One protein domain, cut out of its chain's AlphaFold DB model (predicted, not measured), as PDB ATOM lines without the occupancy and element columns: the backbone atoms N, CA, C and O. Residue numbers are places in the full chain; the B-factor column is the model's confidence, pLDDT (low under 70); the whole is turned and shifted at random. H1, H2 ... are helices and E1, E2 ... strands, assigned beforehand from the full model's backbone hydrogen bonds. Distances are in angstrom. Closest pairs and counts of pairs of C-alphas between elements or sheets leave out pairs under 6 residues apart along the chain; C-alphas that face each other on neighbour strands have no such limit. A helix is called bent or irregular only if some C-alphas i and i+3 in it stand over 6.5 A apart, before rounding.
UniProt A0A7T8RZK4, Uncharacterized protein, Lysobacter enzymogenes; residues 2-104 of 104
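What this domain is: This is residues 2 to 104 of the 104 residues of an uncharacterized protein of Lysobacter enzymogenes (UniProt A0A7T8RZK4). A five-stranded sheet, curled like part of a barrel, forms a small head, and residues 2 to 27, mostly helix H1, stick out from it as a long arm. The 103 printed residues hold H1, then E1 to E5, class mixed; the strongly twisted, antiparallel sheet runs E3, E2, E1, E4, E5. The whole is extended, radius of gyration of the C-alphas 21.4 A, spanning 76 by 35 by 21 A.

Where its parts are: E1, residues 36 to 46, spans 25.5 A from C-alpha 36 at (31.093, -13.729, 163.810) and bends by 80 degrees at residue 43. E2 is residues 58 to 64, E3 69 to 74, E4 83 to 90, and E5 97 to 102, ending at C-alpha 102 (32.605, -13.123, 174.598). H1, residues 6 to 28, spans 34.9 A.

How they stand to each other: In this folded sheet, bent back on itself, E3 and E2 face E4 and E5, with E1 as hinge. E1, E2, E3 form a meander, successive antiparallel neighbours; E4, antiparallel beside E1, completes a Greek key. Within hydrogen-bond range are N 38 and O 86, 2.9 A; N 61 and O 44, 2.8 A; N 60 and O 72, 2.8 A; N 100 and O 87, 2.9 A. H1 is not on the sheet; 17 of its 19 O i to N i+4 pairs are within range.

The domain as a whole: The printed part has no cut. E1 to E2 is a long link. Residues 2 to 32 and 51 to 56 are among those under pLDDT 70.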
ATOM      1  N   LYS A   2      92.462 -32.751 168.074       46.41
ATOM      2  CA  LYS A   2      91.649 -31.701 167.394       46.41
ATOM      3  C   LYS A   2      90.456 -32.343 166.645       46.41
ATOM      4  O   LYS A   2      90.428 -32.362 165.426       46.41
ATOM      5  N   ILE A   3      89.508 -32.958 167.360       50.84
ATOM      6  CA  ILE A   3      88.256 -33.485 166.747       50.84
ATOM      7  C   ILE A   3      87.009 -33.128 167.591       50.84
ATOM      8  O   ILE A   3      85.881 -33.409 167.213       50.84
ATOM      9  N   SER A   4      87.167 -32.446 168.730       51.88
ATOM     10  CA  SER A   4      86.086 -32.358 169.726       51.88
ATOM     11  C   SER A   4      85.117 -31.174 169.574       51.88
ATOM     12  O   SER A   4      84.136 -31.122 170.308       51.88
ATOM     13  N   THR A   5      85.357 -30.221 168.669       50.59
ATOM     14  CA  THR A   5      84.562 -28.977 168.584       50.59
ATOM     15  C   THR A   5      83.553 -28.932 167.434       50.59
ATOM     16  O   THR A   5      82.598 -28.165 167.506       50.59
ATOM     17  N   THR A   6      83.695 -29.760 166.396       51.47
ATOM     18  CA  THR A   6      82.829 -29.689 165.200       51.47
ATOM     19  C   THR A   6      81.450 -30.327 165.415       51.47
ATOM     20  O   THR A   6      80.470 -29.916 164.800       51.47
ATOM     21  N   ILE A   7      81.343 -31.299 166.325       51.56
ATOM     22  CA  ILE A   7      80.095 -32.043 166.583       51.56
ATOM     23  C   ILE A   7      79.087 -31.190 167.370       51.56
ATOM     24  O   ILE A   7      77.882 -31.292 167.147       51.56
ATOM     25  N   ALA A   8      79.563 -30.291 168.238       47.22
ATOM     26  CA  ALA A   8      78.698 -29.449 169.065       47.22
ATOM     27  C   ALA A   8      77.838 -28.472 168.237       47.22
ATOM     28  O   ALA A   8      76.700 -28.190 168.599       47.22
ATOM     29  N   ILE A   9      78.342 -28.002 167.090       49.62
ATOM     30  CA  ILE A   9      77.649 -27.011 166.251       49.62
ATOM     31  C   ILE A   9      76.507 -27.661 165.450       49.62
ATOM     32  O   ILE A   9      75.425 -27.086 165.336       49.62
ATOM     33  N   ALA A  10      76.703 -28.886 164.950       50.38
ATOM     34  CA  ALA A  10      75.687 -29.600 164.170       50.38
ATOM     35  C   ALA A  10      74.445 -29.974 165.008       50.38
ATOM     36  O   ALA A  10      73.314 -29.936 164.514       50.38
ATOM     37  N   VAL A  11      74.636 -30.278 166.297       50.62
ATOM     38  CA  VAL A  11      73.533 -30.611 167.215       50.62
ATOM     39  C   VAL A  11      72.706 -29.367 167.571       50.62
ATOM     40  O   VAL A  11      71.477 -29.441 167.604       50.62
ATOM     41  N   CYS A  12      73.339 -28.202 167.744       48.66
ATOM     42  CA  CYS A  12      72.624 -26.952 168.025       48.66
ATOM     43  C   CYS A  12      71.760 -26.464 166.847       48.66
ATOM     44  O   CYS A  12      70.644 -25.998 167.071       48.66
ATOM     45  N   ILE A  13      72.226 -26.610 165.601       51.91
ATOM     46  CA  ILE A  13      71.460 -26.194 164.409       51.91
ATOM     47  C   ILE A  13      70.193 -27.049 164.244       51.91
ATOM     48  O   ILE A  13      69.122 -26.533 163.926       51.91
ATOM     49  N   SER A  14      70.297 -28.345 164.535       49.34
ATOM     50  CA  SER A  14      69.183 -29.292 164.431       49.34
ATOM     51  C   SER A  14      68.080 -29.001 165.458       49.34
ATOM     52  O   SER A  14      66.895 -29.018 165.126       49.34
ATOM     53  N   ALA A  15      68.457 -28.663 166.697       52.94
ATOM     54  CA  ALA A  15      67.505 -28.314 167.750       52.94
ATOM     55  C   ALA A  15      66.781 -26.984 167.469       52.94
ATOM     56  O   ALA A  15      65.569 -26.892 167.663       52.94
ATOM     57  N   ALA A  16      67.492 -25.975 166.951       52.94
ATOM     58  CA  ALA A  16      66.898 -24.687 166.592       52.94
ATOM     59  C   ALA A  16      65.863 -24.808 165.455       52.94
ATOM     60  O   ALA A  16      64.807 -24.176 165.514       52.94
ATOM     61  N   MET A  17      66.114 -25.667 164.458       48.53
ATOM     62  CA  MET A  17      65.149 -25.941 163.382       48.53
ATOM     63  C   MET A  17      63.874 -26.624 163.893       48.53
ATOM     64  O   MET A  17      62.778 -26.267 163.468       48.53
ATOM     65  N   ILE A  18      63.993 -27.576 164.826       52.53
ATOM     66  CA  ILE A  18      62.833 -28.290 165.384       52.53
ATOM     67  C   ILE A  18      61.941 -27.339 166.195       52.53
ATOM     68  O   ILE A  18      60.718 -27.409 166.088       52.53
ATOM     69  N   VAL A  19      62.531 -26.408 166.952       50.66
ATOM     70  CA  VAL A  19      61.781 -25.405 167.727       50.66
ATOM     71  C   VAL A  19      61.007 -24.444 166.814       50.66
ATOM     72  O   VAL A  19      59.840 -24.164 167.078       50.66
ATOM     73  N   LEU A  20      61.607 -23.992 165.707       47.88
ATOM     74  CA  LEU A  20      60.936 -23.108 164.742       47.88
ATOM     75  C   LEU A  20      59.771 -23.798 164.018       47.88
ATOM     76  O   LEU A  20      58.721 -23.187 163.817       47.88
ATOM     77  N   VAL A  21      59.919 -25.080 163.672       48.44
ATOM     78  CA  VAL A  21      58.818 -25.855 163.085       48.44
ATOM     79  C   VAL A  21      57.668 -25.977 164.087       48.44
ATOM     80  O   VAL A  21      56.538 -25.670 163.734       48.44
ATOM     81  N   GLN A  22      57.931 -26.327 165.348       50.16
ATOM     82  CA  GLN A  22      56.886 -26.455 166.379       50.16
ATOM     83  C   GLN A  22      56.116 -25.140 166.619       50.16
ATOM     84  O   GLN A  22      54.892 -25.160 166.725       50.16
ATOM     85  N   LEU A  23      56.808 -23.995 166.635       48.97
ATOM     86  CA  LEU A  23      56.180 -22.666 166.714       48.97
ATOM     87  C   LEU A  23      55.268 -22.378 165.515       48.97
ATOM     88  O   LEU A  23      54.154 -21.891 165.696       48.97
ATOM     89  N   SER A  24      55.701 -22.762 164.312       49.31
ATOM     90  CA  SER A  24      54.922 -22.580 163.082       49.31
ATOM     91  C   SER A  24      53.613 -23.375 163.106       49.31
ATOM     92  O   SER A  24      52.586 -22.876 162.654       49.31
ATOM     93  N   TRP A  25      53.625 -24.589 163.667       48.78
ATOM     94  CA  TRP A  25      52.412 -25.397 163.845       48.78
ATOM     95  C   TRP A  25      51.483 -24.821 164.923       48.78
ATOM     96  O   TRP A  25      50.265 -24.854 164.761       48.78
ATOM     97  N   LEU A  26      52.039 -24.243 165.993       50.00
ATOM     98  CA  LEU A  26      51.244 -23.637 167.064       50.00
ATOM     99  C   LEU A  26      50.536 -22.348 166.609       50.00
ATOM    100  O   LEU A  26      49.366 -22.144 166.931       50.00
ATOM    101  N   GLU A  27      51.211 -21.503 165.822       49.34
ATOM    102  CA  GLU A  27      50.600 -20.313 165.207       49.34
ATOM    103  C   GLU A  27      49.549 -20.675 164.151       49.34
ATOM    104  O   GLU A  27      48.568 -19.954 163.963       49.34
ATOM    105  N   GLN A  28      49.722 -21.809 163.472       50.28
ATOM    106  CA  GLN A  28      48.831 -22.261 162.405       50.28
ATOM    107  C   GLN A  28      47.452 -22.731 162.884       50.28
ATOM    108  O   GLN A  28      46.500 -22.707 162.100       50.28
ATOM    109  N   ASP A  29      47.326 -23.126 164.151       54.66
ATOM    110  CA  ASP A  29      46.061 -23.547 164.764       54.66
ATOM    111  C   ASP A  29      45.377 -22.444 165.587       54.66
ATOM    112  O   ASP A  29      44.279 -22.653 166.122       54.66
ATOM    113  N   ALA A  30      45.993 -21.262 165.681       58.91
ATOM    114  CA  ALA A  30      45.359 -20.113 166.300       58.91
ATOM    115  C   ALA A  30      44.111 -19.715 165.486       58.91
ATOM    116  O   ALA A  30      44.159 -19.669 164.252       58.91
ATOM    117  N   PRO A  31      42.967 -19.452 166.140       64.06
ATOM    118  CA  PRO A  31      41.792 -18.960 165.438       64.06
ATOM    119  C   PRO A  31      42.123 -17.582 164.835       64.06
ATOM    120  O   PRO A  31      42.719 -16.735 165.502       64.06
ATOM    121  N   GLN A  32      41.826 -17.402 163.545       65.62
ATOM    122  CA  GLN A  32      42.150 -16.189 162.789       65.62
ATOM    123  C   GLN A  32      40.975 -15.787 161.891       65.62
ATOM    124  O   GLN A  32      40.242 -16.640 161.390       65.62
ATOM    125  N   GLY A  33      40.828 -14.481 161.658       70.12
ATOM    126  CA  GLY A  33      39.742 -13.897 160.868       70.12
ATOM    127  C   GLY A  33      38.719 -13.134 161.720       70.12
ATOM    128  O   GLY A  33      38.850 -13.078 162.944       70.12
ATOM    129  N   PRO A  34      37.720 -12.497 161.081       71.88
ATOM    130  CA  PRO A  34      36.701 -11.740 161.794       71.88
ATOM    131  C   PRO A  34      35.850 -12.669 162.666       71.88
ATOM    132  O   PRO A  34      35.406 -13.729 162.222       71.88
ATOM    133  N   VAL A  35      35.605 -12.249 163.906       81.00
ATOM    134  CA  VAL A  35      34.672 -12.932 164.806       81.00
ATOM    135  C   VAL A  35      33.259 -12.701 164.295       81.00
ATOM    136  O   VAL A  35      32.823 -11.558 164.165       81.00
ATOM    137  N   SER A  36      32.544 -13.782 164.004       85.56
ATOM    138  CA  SER A  36      31.093 -13.729 163.810       85.56
ATOM    139  C   SER A  36      30.411 -13.980 165.145       85.56
ATOM    140  O   SER A  36      30.912 -14.771 165.936       85.56
ATOM    141  N   PHE A  37      29.276 -13.342 165.408       87.62
ATOM    142  CA  PHE A  37      28.552 -13.534 166.662       87.62
ATOM    143  C   PHE A  37      27.238 -14.248 166.403       87.62
ATOM    144  O   PHE A  37      26.486 -13.869 165.505       87.62
ATOM    145  N   VAL A  38      26.970 -15.267 167.211       90.19
ATOM    146  CA  VAL A  38      25.665 -15.916 167.282       90.19
ATOM    147  C   VAL A  38      25.082 -15.713 168.669       90.19
ATOM    148  O   VAL A  38      25.792 -15.706 169.673       90.19
ATOM    149  N   GLU A  39      23.780 -15.500 168.715       91.69
ATOM    150  CA  GLU A  39      23.053 -15.238 169.947       91.69
ATOM    151  C   GLU A  39      22.584 -16.544 170.593       91.69
ATOM    152  O   GLU A  39      22.237 -17.517 169.914       91.69
ATOM    153  N   GLY A  40      22.552 -16.560 171.921       92.75
ATOM    154  CA  GLY A  40      22.062 -17.704 172.672       92.75
ATOM    155  C   GLY A  40      21.735 -17.382 174.120       92.75
ATOM    156  O   GLY A  40      21.681 -16.227 174.557       92.75
ATOM    157  N   ARG A  41      21.481 -18.441 174.882       94.62
ATOM    158  CA  ARG A  41      21.097 -18.384 176.286       94.62
ATOM    159  C   ARG A  41      21.838 -19.438 177.092       94.62
ATOM    160  O   ARG A  41      21.945 -20.587 176.672       94.62
ATOM    161  N   ILE A  42      22.296 -19.062 178.278       93.69
ATOM    162  CA  ILE A  42      22.913 -19.994 179.222       93.69
ATOM    163  C   ILE A  42      21.840 -20.947 179.753       93.69
ATOM    164  O   ILE A  42      20.812 -20.511 180.267       93.69
ATOM    165  N   VAL A  43      22.075 -22.249 179.621       95.25
ATOM    166  CA  VAL A  43      21.214 -23.310 180.162       95.25
ATOM    167  C   VAL A  43      21.690 -23.698 181.556       95.25
ATOM    168  O   VAL A  43      20.902 -23.721 182.497       95.25
ATOM    169  N   ASP A  44      22.987 -23.952 181.694       94.12
ATOM    170  CA  ASP A  44      23.637 -24.342 182.944       94.12
ATOM    171  C   ASP A  44      25.067 -23.807 182.931       94.12
ATOM    172  O   ASP A  44      25.708 -23.805 181.881       94.12
ATOM    173  N   CYS A  45      25.589 -23.350 184.065       91.00
ATOM    174  CA  CYS A  45      27.002 -23.016 184.162       91.00
ATOM    175  C   CYS A  45      27.565 -23.377 185.531       91.00
ATOM    176  O   CYS A  45      27.049 -22.966 186.571       91.00
ATOM    177  N   ARG A  46      28.640 -24.172 185.532       89.00
ATOM    178  CA  ARG A  46      29.219 -24.739 186.752       89.00
ATOM    179  C   ARG A  46      30.719 -24.558 186.785       89.00
ATOM    180  O   ARG A  46      31.430 -24.870 185.833       89.00
ATOM    181  N   LYS A  47      31.213 -24.122 187.938       86.12
ATOM    182  CA  LYS A  47      32.642 -24.095 188.231       86.12
ATOM    183  C   LYS A  47      33.075 -25.471 188.751       86.12
ATOM    184  O   LYS A  47      32.469 -25.958 189.707       86.12
ATOM    185  N   PRO A  48      34.085 -26.119 188.143       76.88
ATOM    186  CA  PRO A  48      34.589 -27.387 188.652       76.88
ATOM    187  C   PRO A  48      35.138 -27.210 190.076       76.88
ATOM    188  O   PRO A  48      35.855 -26.252 190.367       76.88
ATOM    189  N   VAL A  49      34.784 -28.139 190.969       75.06
ATOM    190  CA  VAL A  49      35.210 -28.158 192.378       75.06
ATOM    191  C   VAL A  49      36.216 -29.286 192.629       75.06
ATOM    192  O   VAL A  49      36.138 -30.350 192.017       75.06
ATOM    193  N   GLY A  50      37.162 -29.071 193.548       71.56
ATOM    194  CA  GLY A  50      38.136 -30.083 193.978       71.56
ATOM    195  C   GLY A  50      39.529 -29.933 193.355       71.56
ATOM    196  O   GLY A  50      39.943 -28.844 192.973       71.56
ATOM    197  N   ARG A  51      40.281 -31.040 193.272       64.00
ATOM    198  CA  ARG A  51      41.713 -31.071 192.889       64.00
ATOM    199  C   ARG A  51      42.024 -30.550 191.473       64.00
ATOM    200  O   ARG A  51      43.189 -30.340 191.162       64.00
ATOM    201  N   TYR A  52      40.993 -30.343 190.654       60.00
ATOM    202  CA  TYR A  52      41.061 -29.825 189.284       60.00
ATOM    203  C   TYR A  52      40.652 -28.345 189.174       60.00
ATOM    204  O   TYR A  52      40.514 -27.824 188.074       60.00
ATOM    205  N   ALA A  53      40.459 -27.652 190.301       60.25
ATOM    206  CA  ALA A  53      40.107 -26.232 190.356       60.25
ATOM    207  C   ALA A  53      41.317 -25.294 190.143       60.25
ATOM    208  O   ALA A  53      41.373 -24.201 190.706       60.25
ATOM    209  N   THR A  54      42.316 -25.709 189.368       50.97
ATOM    210  CA  THR A  54      43.499 -24.900 189.060       50.97
ATOM    211  C   THR A  54      43.279 -24.177 187.727       50.97
ATOM    212  O   THR A  54      43.185 -24.813 186.685       50.97
ATOM    213  N   ASN A  55      43.186 -22.839 187.781       57.31
ATOM    214  CA  ASN A  55      42.828 -21.913 186.682       57.31
ATOM    215  C   ASN A  55      41.339 -21.944 186.297       57.31
ATOM    216  O   ASN A  55      40.977 -22.196 185.152       57.31
ATOM    217  N   ALA A  56      40.480 -21.732 187.295       55.84
ATOM    218  CA  ALA A  56      39.050 -22.012 187.257       55.84
ATOM    219  C   ALA A  56      38.247 -21.249 186.188       55.84
ATOM    220  O   ALA A  56      37.628 -20.227 186.476       55.84
ATOM    221  N   VAL A  57      38.187 -21.833 184.998       76.56
ATOM    222  CA  VAL A  57      37.132 -21.608 184.014       76.56
ATOM    223  C   VAL A  57      35.901 -22.444 184.387       76.56
ATOM    224  O   VAL A  57      36.003 -23.632 184.698       76.56
ATOM    225  N   ALA A  58      34.728 -21.820 184.405       85.50
ATOM    226  CA  ALA A  58      33.441 -22.486 184.490       85.50
ATOM    227  C   ALA A  58      33.111 -23.192 183.167       85.50
ATOM    228  O   ALA A  58      33.431 -22.695 182.089       85.50
ATOM    229  N   SER A  59      32.455 -24.348 183.244       88.88
ATOM    230  CA  SER A  59      31.844 -25.002 182.087       88.88
ATOM    231  C   SER A  59      30.404 -24.518 181.979       88.88
ATOM    232  O   SER A  59      29.593 -24.822 182.857       88.88
ATOM    233  N   CYS A  60      30.088 -23.783 180.920       91.31
ATOM    234  CA  CYS A  60      28.743 -23.316 180.623       91.31
ATOM    235  C   CYS A  60      28.169 -24.047 179.403       91.31
ATOM    236  O   CYS A  60      28.826 -24.182 178.375       91.31
ATOM    237  N   VAL A  61      26.914 -24.472 179.500       94.44
ATOM    238  CA  VAL A  61      26.109 -24.952 178.378       94.44
ATOM    239  C   VAL A  61      25.275 -23.788 177.862       94.44
ATOM    240  O   VAL A  61      24.520 -23.172 178.615       94.44
ATOM    241  N   VAL A  62      25.411 -23.486 176.577       94.56
ATOM    242  CA  VAL A  62      24.680 -22.435 175.869       94.56
ATOM    243  C   VAL A  62      23.736 -23.096 174.876       94.56
ATOM    244  O   VAL A  62      24.175 -23.910 174.070       94.56
ATOM    245  N   ARG A  63      22.460 -22.719 174.896       96.00
ATOM    246  CA  ARG A  63      21.517 -23.030 173.822       96.00
ATOM    247  C   ARG A  63      21.437 -21.836 172.882       96.00
ATOM    248  O   ARG A  63      21.084 -20.740 173.318       96.00
ATOM    249  N   LEU A  64      21.812 -22.039 171.629       93.69
ATOM    250  CA  LEU A  64      21.735 -21.029 170.582       93.69
ATOM    251  C   LEU A  64      20.288 -20.843 170.110       93.69
ATOM    252  O   LEU A  64      19.430 -21.705 170.319       93.69
ATOM    253  N   ASP A  65      20.015 -19.710 169.465       92.38
ATOM    254  CA  ASP A  65      18.668 -19.370 168.982       92.38
ATOM    255  C   ASP A  65      18.173 -20.295 167.850       92.38
ATOM    256  O   ASP A  65      16.968 -20.412 167.633       92.38
ATOM    257  N   ASP A  66      19.077 -21.011 167.174       91.81
ATOM    258  CA  ASP A  66      18.746 -22.067 166.205       91.81
ATOM    259  C   ASP A  66      18.343 -23.406 166.862       91.81
ATOM    260  O   ASP A  66      17.990 -24.364 166.172       91.81
ATOM    261  N   GLY A  67      18.372 -23.472 168.198       92.75
ATOM    262  CA  GLY A  67      18.039 -24.650 168.995       92.75
ATOM    263  C   GLY A  67      19.217 -25.586 169.276       92.75
ATOM    264  O   GLY A  67      19.045 -26.542 170.034       92.75
ATOM    265  N   SER A  68      20.400 -25.328 168.714       92.56
ATOM    266  CA  SER A  68      21.603 -26.116 168.993       92.56
ATOM    267  C   SER A  68      22.175 -25.831 170.387       92.56
ATOM    268  O   SER A  68      21.931 -24.781 170.983       92.56
ATOM    269  N   GLU A  69      22.942 -26.780 170.931       94.12
ATOM    270  CA  GLU A  69      23.584 -26.646 172.242       94.12
ATOM    271  C   GLU A  69      25.105 -26.751 172.136       94.12
ATOM    272  O   GLU A  69      25.645 -27.615 171.443       94.12
ATOM    273  N   LEU A  70      25.799 -25.877 172.861       91.56
ATOM    274  CA  LEU A  70      27.252 -25.792 172.907       91.56
ATOM    275  C   LEU A  70      27.735 -25.825 174.355       91.56
ATOM    276  O   LEU A  70      27.249 -25.071 175.193       91.56
ATOM    277  N   SER A  71      28.739 -26.651 174.641       90.62
ATOM    278  CA  SER A  71      29.445 -26.634 175.925       90.62
ATOM    279  C   SER A  71      30.738 -25.841 175.776       90.62
ATOM    280  O   SER A  71      31.625 -26.236 175.019       90.62
ATOM    281  N   LEU A  72      30.848 -24.729 176.496       88.81
ATOM    282  CA  LEU A  72      31.949 -23.775 176.403       88.81
ATOM    283  C   LEU A  72      32.565 -23.523 177.773       88.81
ATOM    284  O   LEU A  72      31.880 -23.507 178.792       88.81
ATOM    285  N   TRP A  73      33.872 -23.289 177.783       86.50
ATOM    286  CA  TRP A  73      34.580 -22.855 178.979       86.50
ATOM    287  C   TRP A  73      34.585 -21.329 179.040       86.50
ATOM    288  O   TRP A  73      34.867 -20.671 178.038       86.50
ATOM    289  N   SER A  74      34.283 -20.777 180.208       83.19
ATOM    290  CA  SER A  74      34.218 -19.343 180.479       83.19
ATOM    291  C   SER A  74      35.034 -19.015 181.727       83.19
ATOM    292  O   SER A  74      34.964 -19.773 182.691       83.19
ATOM    293  N   PRO A  75      35.796 -17.912 181.775       81.19
ATOM    294  CA  PRO A  75      36.420 -17.463 183.022       81.19
ATOM    295  C   PRO A  75      35.377 -17.053 184.076       81.19
ATOM    296  O   PRO A  75      35.659 -17.093 185.274       81.19
ATOM    297  N   GLU A  76      34.164 -16.721 183.636       83.19
ATOM    298  CA  GLU A  76      33.073 -16.248 184.477       83.19
ATOM    299  C   GLU A  76      31.963 -17.282 184.660       83.19
ATOM    300  O   GLU A  76      31.733 -18.144 183.806       83.19
ATOM    301  N   LEU A  77      31.232 -17.152 185.770       86.50
ATOM    302  CA  LEU A  77      30.014 -17.912 186.019       86.50
ATOM    303  C   LEU A  77      28.805 -17.094 185.553       86.50
ATOM    304  O   LEU A  77      28.585 -15.984 186.032       86.50
ATOM    305  N   PHE A  78      27.995 -17.663 184.665       88.12
ATOM    306  CA  PHE A  78      26.762 -17.031 184.206       88.12
ATOM    307  C   PHE A  78      25.527 -17.674 184.837       88.12
ATOM    308  O   PHE A  78      25.479 -18.886 185.048       88.12
ATOM    309  N   GLU A  79      24.503 -16.863 185.089       90.69
ATOM    310  CA  GLU A  79      23.198 -17.354 185.525       90.69
ATOM    311  C   GLU A  79      22.457 -18.057 184.382       90.69
ATOM    312  O   GLU A  79      22.511 -17.632 183.222       90.69
ATOM    313  N   SER A  80      21.721 -19.121 184.716       92.50
ATOM    314  CA  SER A  80      20.809 -19.764 183.768       92.50
ATOM    315  C   SER A  80      19.758 -18.761 183.291       92.50
ATOM    316  O   SER A  80      19.221 -17.975 184.068       92.50
ATOM    317  N   GLY A  81      19.475 -18.762 181.994       91.88
ATOM    318  CA  GLY A  81      18.568 -17.810 181.366       91.88
ATOM    319  C   GLY A  81      19.239 -16.545 180.829       91.88
ATOM    320  O   GLY A  81      18.626 -15.857 180.006       91.88
ATOM    321  N   ARG A  82      20.492 -16.254 181.210       91.00
ATOM    322  CA  ARG A  82      21.225 -15.076 180.722       91.00
ATOM    323  C   ARG A  82      21.439 -15.154 179.209       91.00
ATOM    324  O   ARG A  82      21.868 -16.186 178.689       91.00
ATOM    325  N   ARG A  83      21.131 -14.058 178.508       92.25
ATOM    326  CA  ARG A  83      21.446 -13.883 177.081       92.25
ATOM    327  C   ARG A  83      22.940 -13.647 176.916       92.25
ATOM    328  O   ARG A  83      23.518 -12.863 177.665       92.25
ATOM    329  N   VAL A  84      23.538 -14.329 175.949       90.06
ATOM    330  CA  VAL A  84      24.971 -14.253 175.658       90.06
ATOM    331  C   VAL A  84      25.202 -14.249 174.154       90.06
ATOM    332  O   VAL A  84      24.438 -14.850 173.396       90.06
ATOM    333  N   LYS A  85      26.290 -13.602 173.741       90.38
ATOM    334  CA  LYS A  85      26.824 -13.703 172.386       90.38
ATOM    335  C   LYS A  85      27.972 -14.700 172.391       90.38
ATOM    336  O   LYS A  85      28.890 -14.607 173.201       90.38
ATOM    337  N   VAL A  86      27.919 -15.660 171.481       89.06
ATOM    338  CA  VAL A  86      28.999 -16.614 171.254       89.06
ATOM    339  C   VAL A  86      29.761 -16.164 170.017       89.06
ATOM    340  O   VAL A  86      29.218 -16.124 168.912       89.06
ATOM    341  N   GLY A  87      31.026 -15.811 170.213       88.88
ATOM    342  CA  GLY A  87      31.958 -15.540 169.133       88.88
ATOM    343  C   GLY A  87      32.348 -16.839 168.433       88.88
ATOM    344  O   GLY A  87      32.755 -17.811 169.074       88.88
ATOM    345  N   VAL A  88      32.244 -16.851 167.111       87.44
ATOM    346  CA  VAL A  88      32.624 -17.950 166.229       87.44
ATOM    347  C   VAL A  88      33.783 -17.483 165.363       87.44
ATOM    348  O   VAL A  88      33.661 -16.538 164.581       87.44
ATOM    349  N   GLN A  89      34.916 -18.162 165.496       85.19
ATOM    350  CA  GLN A  89      36.063 -18.025 164.601       85.19
ATOM    351  C   GLN A  89      36.348 -19.365 163.936       85.19
ATOM    352  O   GLN A  89      36.062 -20.410 164.508       85.19
ATOM    353  N   HIS A  90      36.946 -19.362 162.751       79.44
ATOM    354  CA  HIS A  90      37.307 -20.598 162.062       79.44
ATOM    355  C   HIS A  90      38.821 -20.774 162.087       79.44
ATOM    356  O   HIS A  90      39.578 -19.824 161.889       79.44
ATOM    357  N   ARG A  91      39.289 -21.999 162.334       77.12
ATOM    358  CA  ARG A  91      40.716 -22.304 162.174       77.12
ATOM    359  C   ARG A  91      41.073 -22.314 160.695       77.12
ATOM    360  O   ARG A  91      40.391 -22.965 159.909       77.12
ATOM    361  N   ARG A  92      42.178 -21.665 160.326       69.19
ATOM    362  CA  ARG A  92      42.589 -21.493 158.923       69.19
ATOM    363  C   ARG A  92      42.762 -22.815 158.172       69.19
ATOM    364  O   ARG A  92      42.313 -22.928 157.039       69.19
ATOM    365  N   HIS A  93      43.411 -23.800 158.793       72.00
ATOM    366  CA  HIS A  93      43.748 -25.064 158.125       72.00
ATOM    367  C   HIS A  93      42.630 -26.092 158.134       72.00
ATOM    368  O   HIS A  93      42.470 -26.840 157.177       72.00
ATOM    369  N   THR A  94      41.861 -26.151 159.219       76.38
ATOM    370  CA  THR A  94      40.833 -27.187 159.381       76.38
ATOM    371  C   THR A  94      39.432 -26.692 159.052       76.38
ATOM    372  O   THR A  94      38.519 -27.507 158.956       76.38
ATOM    373  N   GLY A  95      39.230 -25.374 158.941       74.94
ATOM    374  CA  GLY A  95      37.909 -24.764 158.809       74.94
ATOM    375  C   GLY A  95      36.995 -25.033 160.006       74.94
ATOM    376  O   GLY A  95      35.806 -24.748 159.937       74.94
ATOM    377  N   ARG A  96      37.509 -25.609 161.101       77.75
ATOM    378  CA  ARG A  96      36.684 -25.970 162.253       77.75
ATOM    379  C   ARG A  96      36.285 -24.713 163.023       77.75
ATOM    380  O   ARG A  96      37.168 -23.889 163.297       77.75
ATOM    381  N   PRO A  97      35.003 -24.579 163.398       79.75
ATOM    382  CA  PRO A  97      34.563 -23.474 164.223       79.75
ATOM    383  C   PRO A  97      35.139 -23.618 165.634       79.75
ATOM    384  O   PRO A  97      35.190 -24.700 166.221       79.75
ATOM    385  N   VAL A  98      35.591 -22.496 166.166       83.31
ATOM    386  CA  VAL A  98      36.045 -22.301 167.533       83.31
ATOM    387  C   VAL A  98      35.082 -21.308 168.149       83.31
ATOM    388  O   VAL A  98      34.993 -20.158 167.718       83.31
ATOM    389  N   PHE A  99      34.365 -21.784 169.153       83.69
ATOM    390  CA  PHE A  99      33.370 -21.014 169.872       83.69
ATOM    391  C   PHE A  99      33.995 -20.456 171.147       83.69
ATOM    392  O   PHE A  99      34.673 -21.178 171.883       83.69
ATOM    393  N   ARG A 100      33.773 -19.172 171.409       81.50
ATOM    394  CA  ARG A 100      34.154 -18.513 172.660       81.50
ATOM    395  C   ARG A 100      32.973 -17.701 173.170       81.50
ATOM    396  O   ARG A 100      32.300 -17.038 172.389       81.50
ATOM    397  N   LEU A 101      32.725 -17.779 174.471       80.25
ATOM    398  CA  LEU A 101      31.848 -16.828 175.145       80.25
ATOM    399  C   LEU A 101      32.600 -15.500 175.201       80.25
ATOM    400  O   LEU A 101      33.705 -15.465 175.737       80.25
ATOM    401  N   ASP A 102      32.035 -14.468 174.582       66.94
ATOM    402  CA  ASP A 102      32.605 -13.123 174.598       66.94
ATOM    403  C   ASP A 102      31.758 -12.259 175.535       66.94
ATOM    404  O   ASP A 102      30.524 -12.296 175.478       66.94
ATOM    405  N   GLU A 103      32.417 -11.512 176.414       54.28
ATOM    406  CA  GLU A 103      31.760 -10.474 177.201       54.28
ATOM    407  C   GLU A 103      31.659  -9.215 176.341       54.28
ATOM    408  O   GLU A 103      32.668  -8.681 175.881       54.28
ATOM    409  N   GLN A 104      30.433  -8.746 176.110       47.88
ATOM    410  CA  GLN A 104      30.172  -7.405 175.592       47.88
ATOM    411  C   GLN A 104      29.462  -6.583 176.656       47.88
ATOM    412  O   GLN A 104      28.503  -7.127 177.253       47.88
TER     413      GLN A 104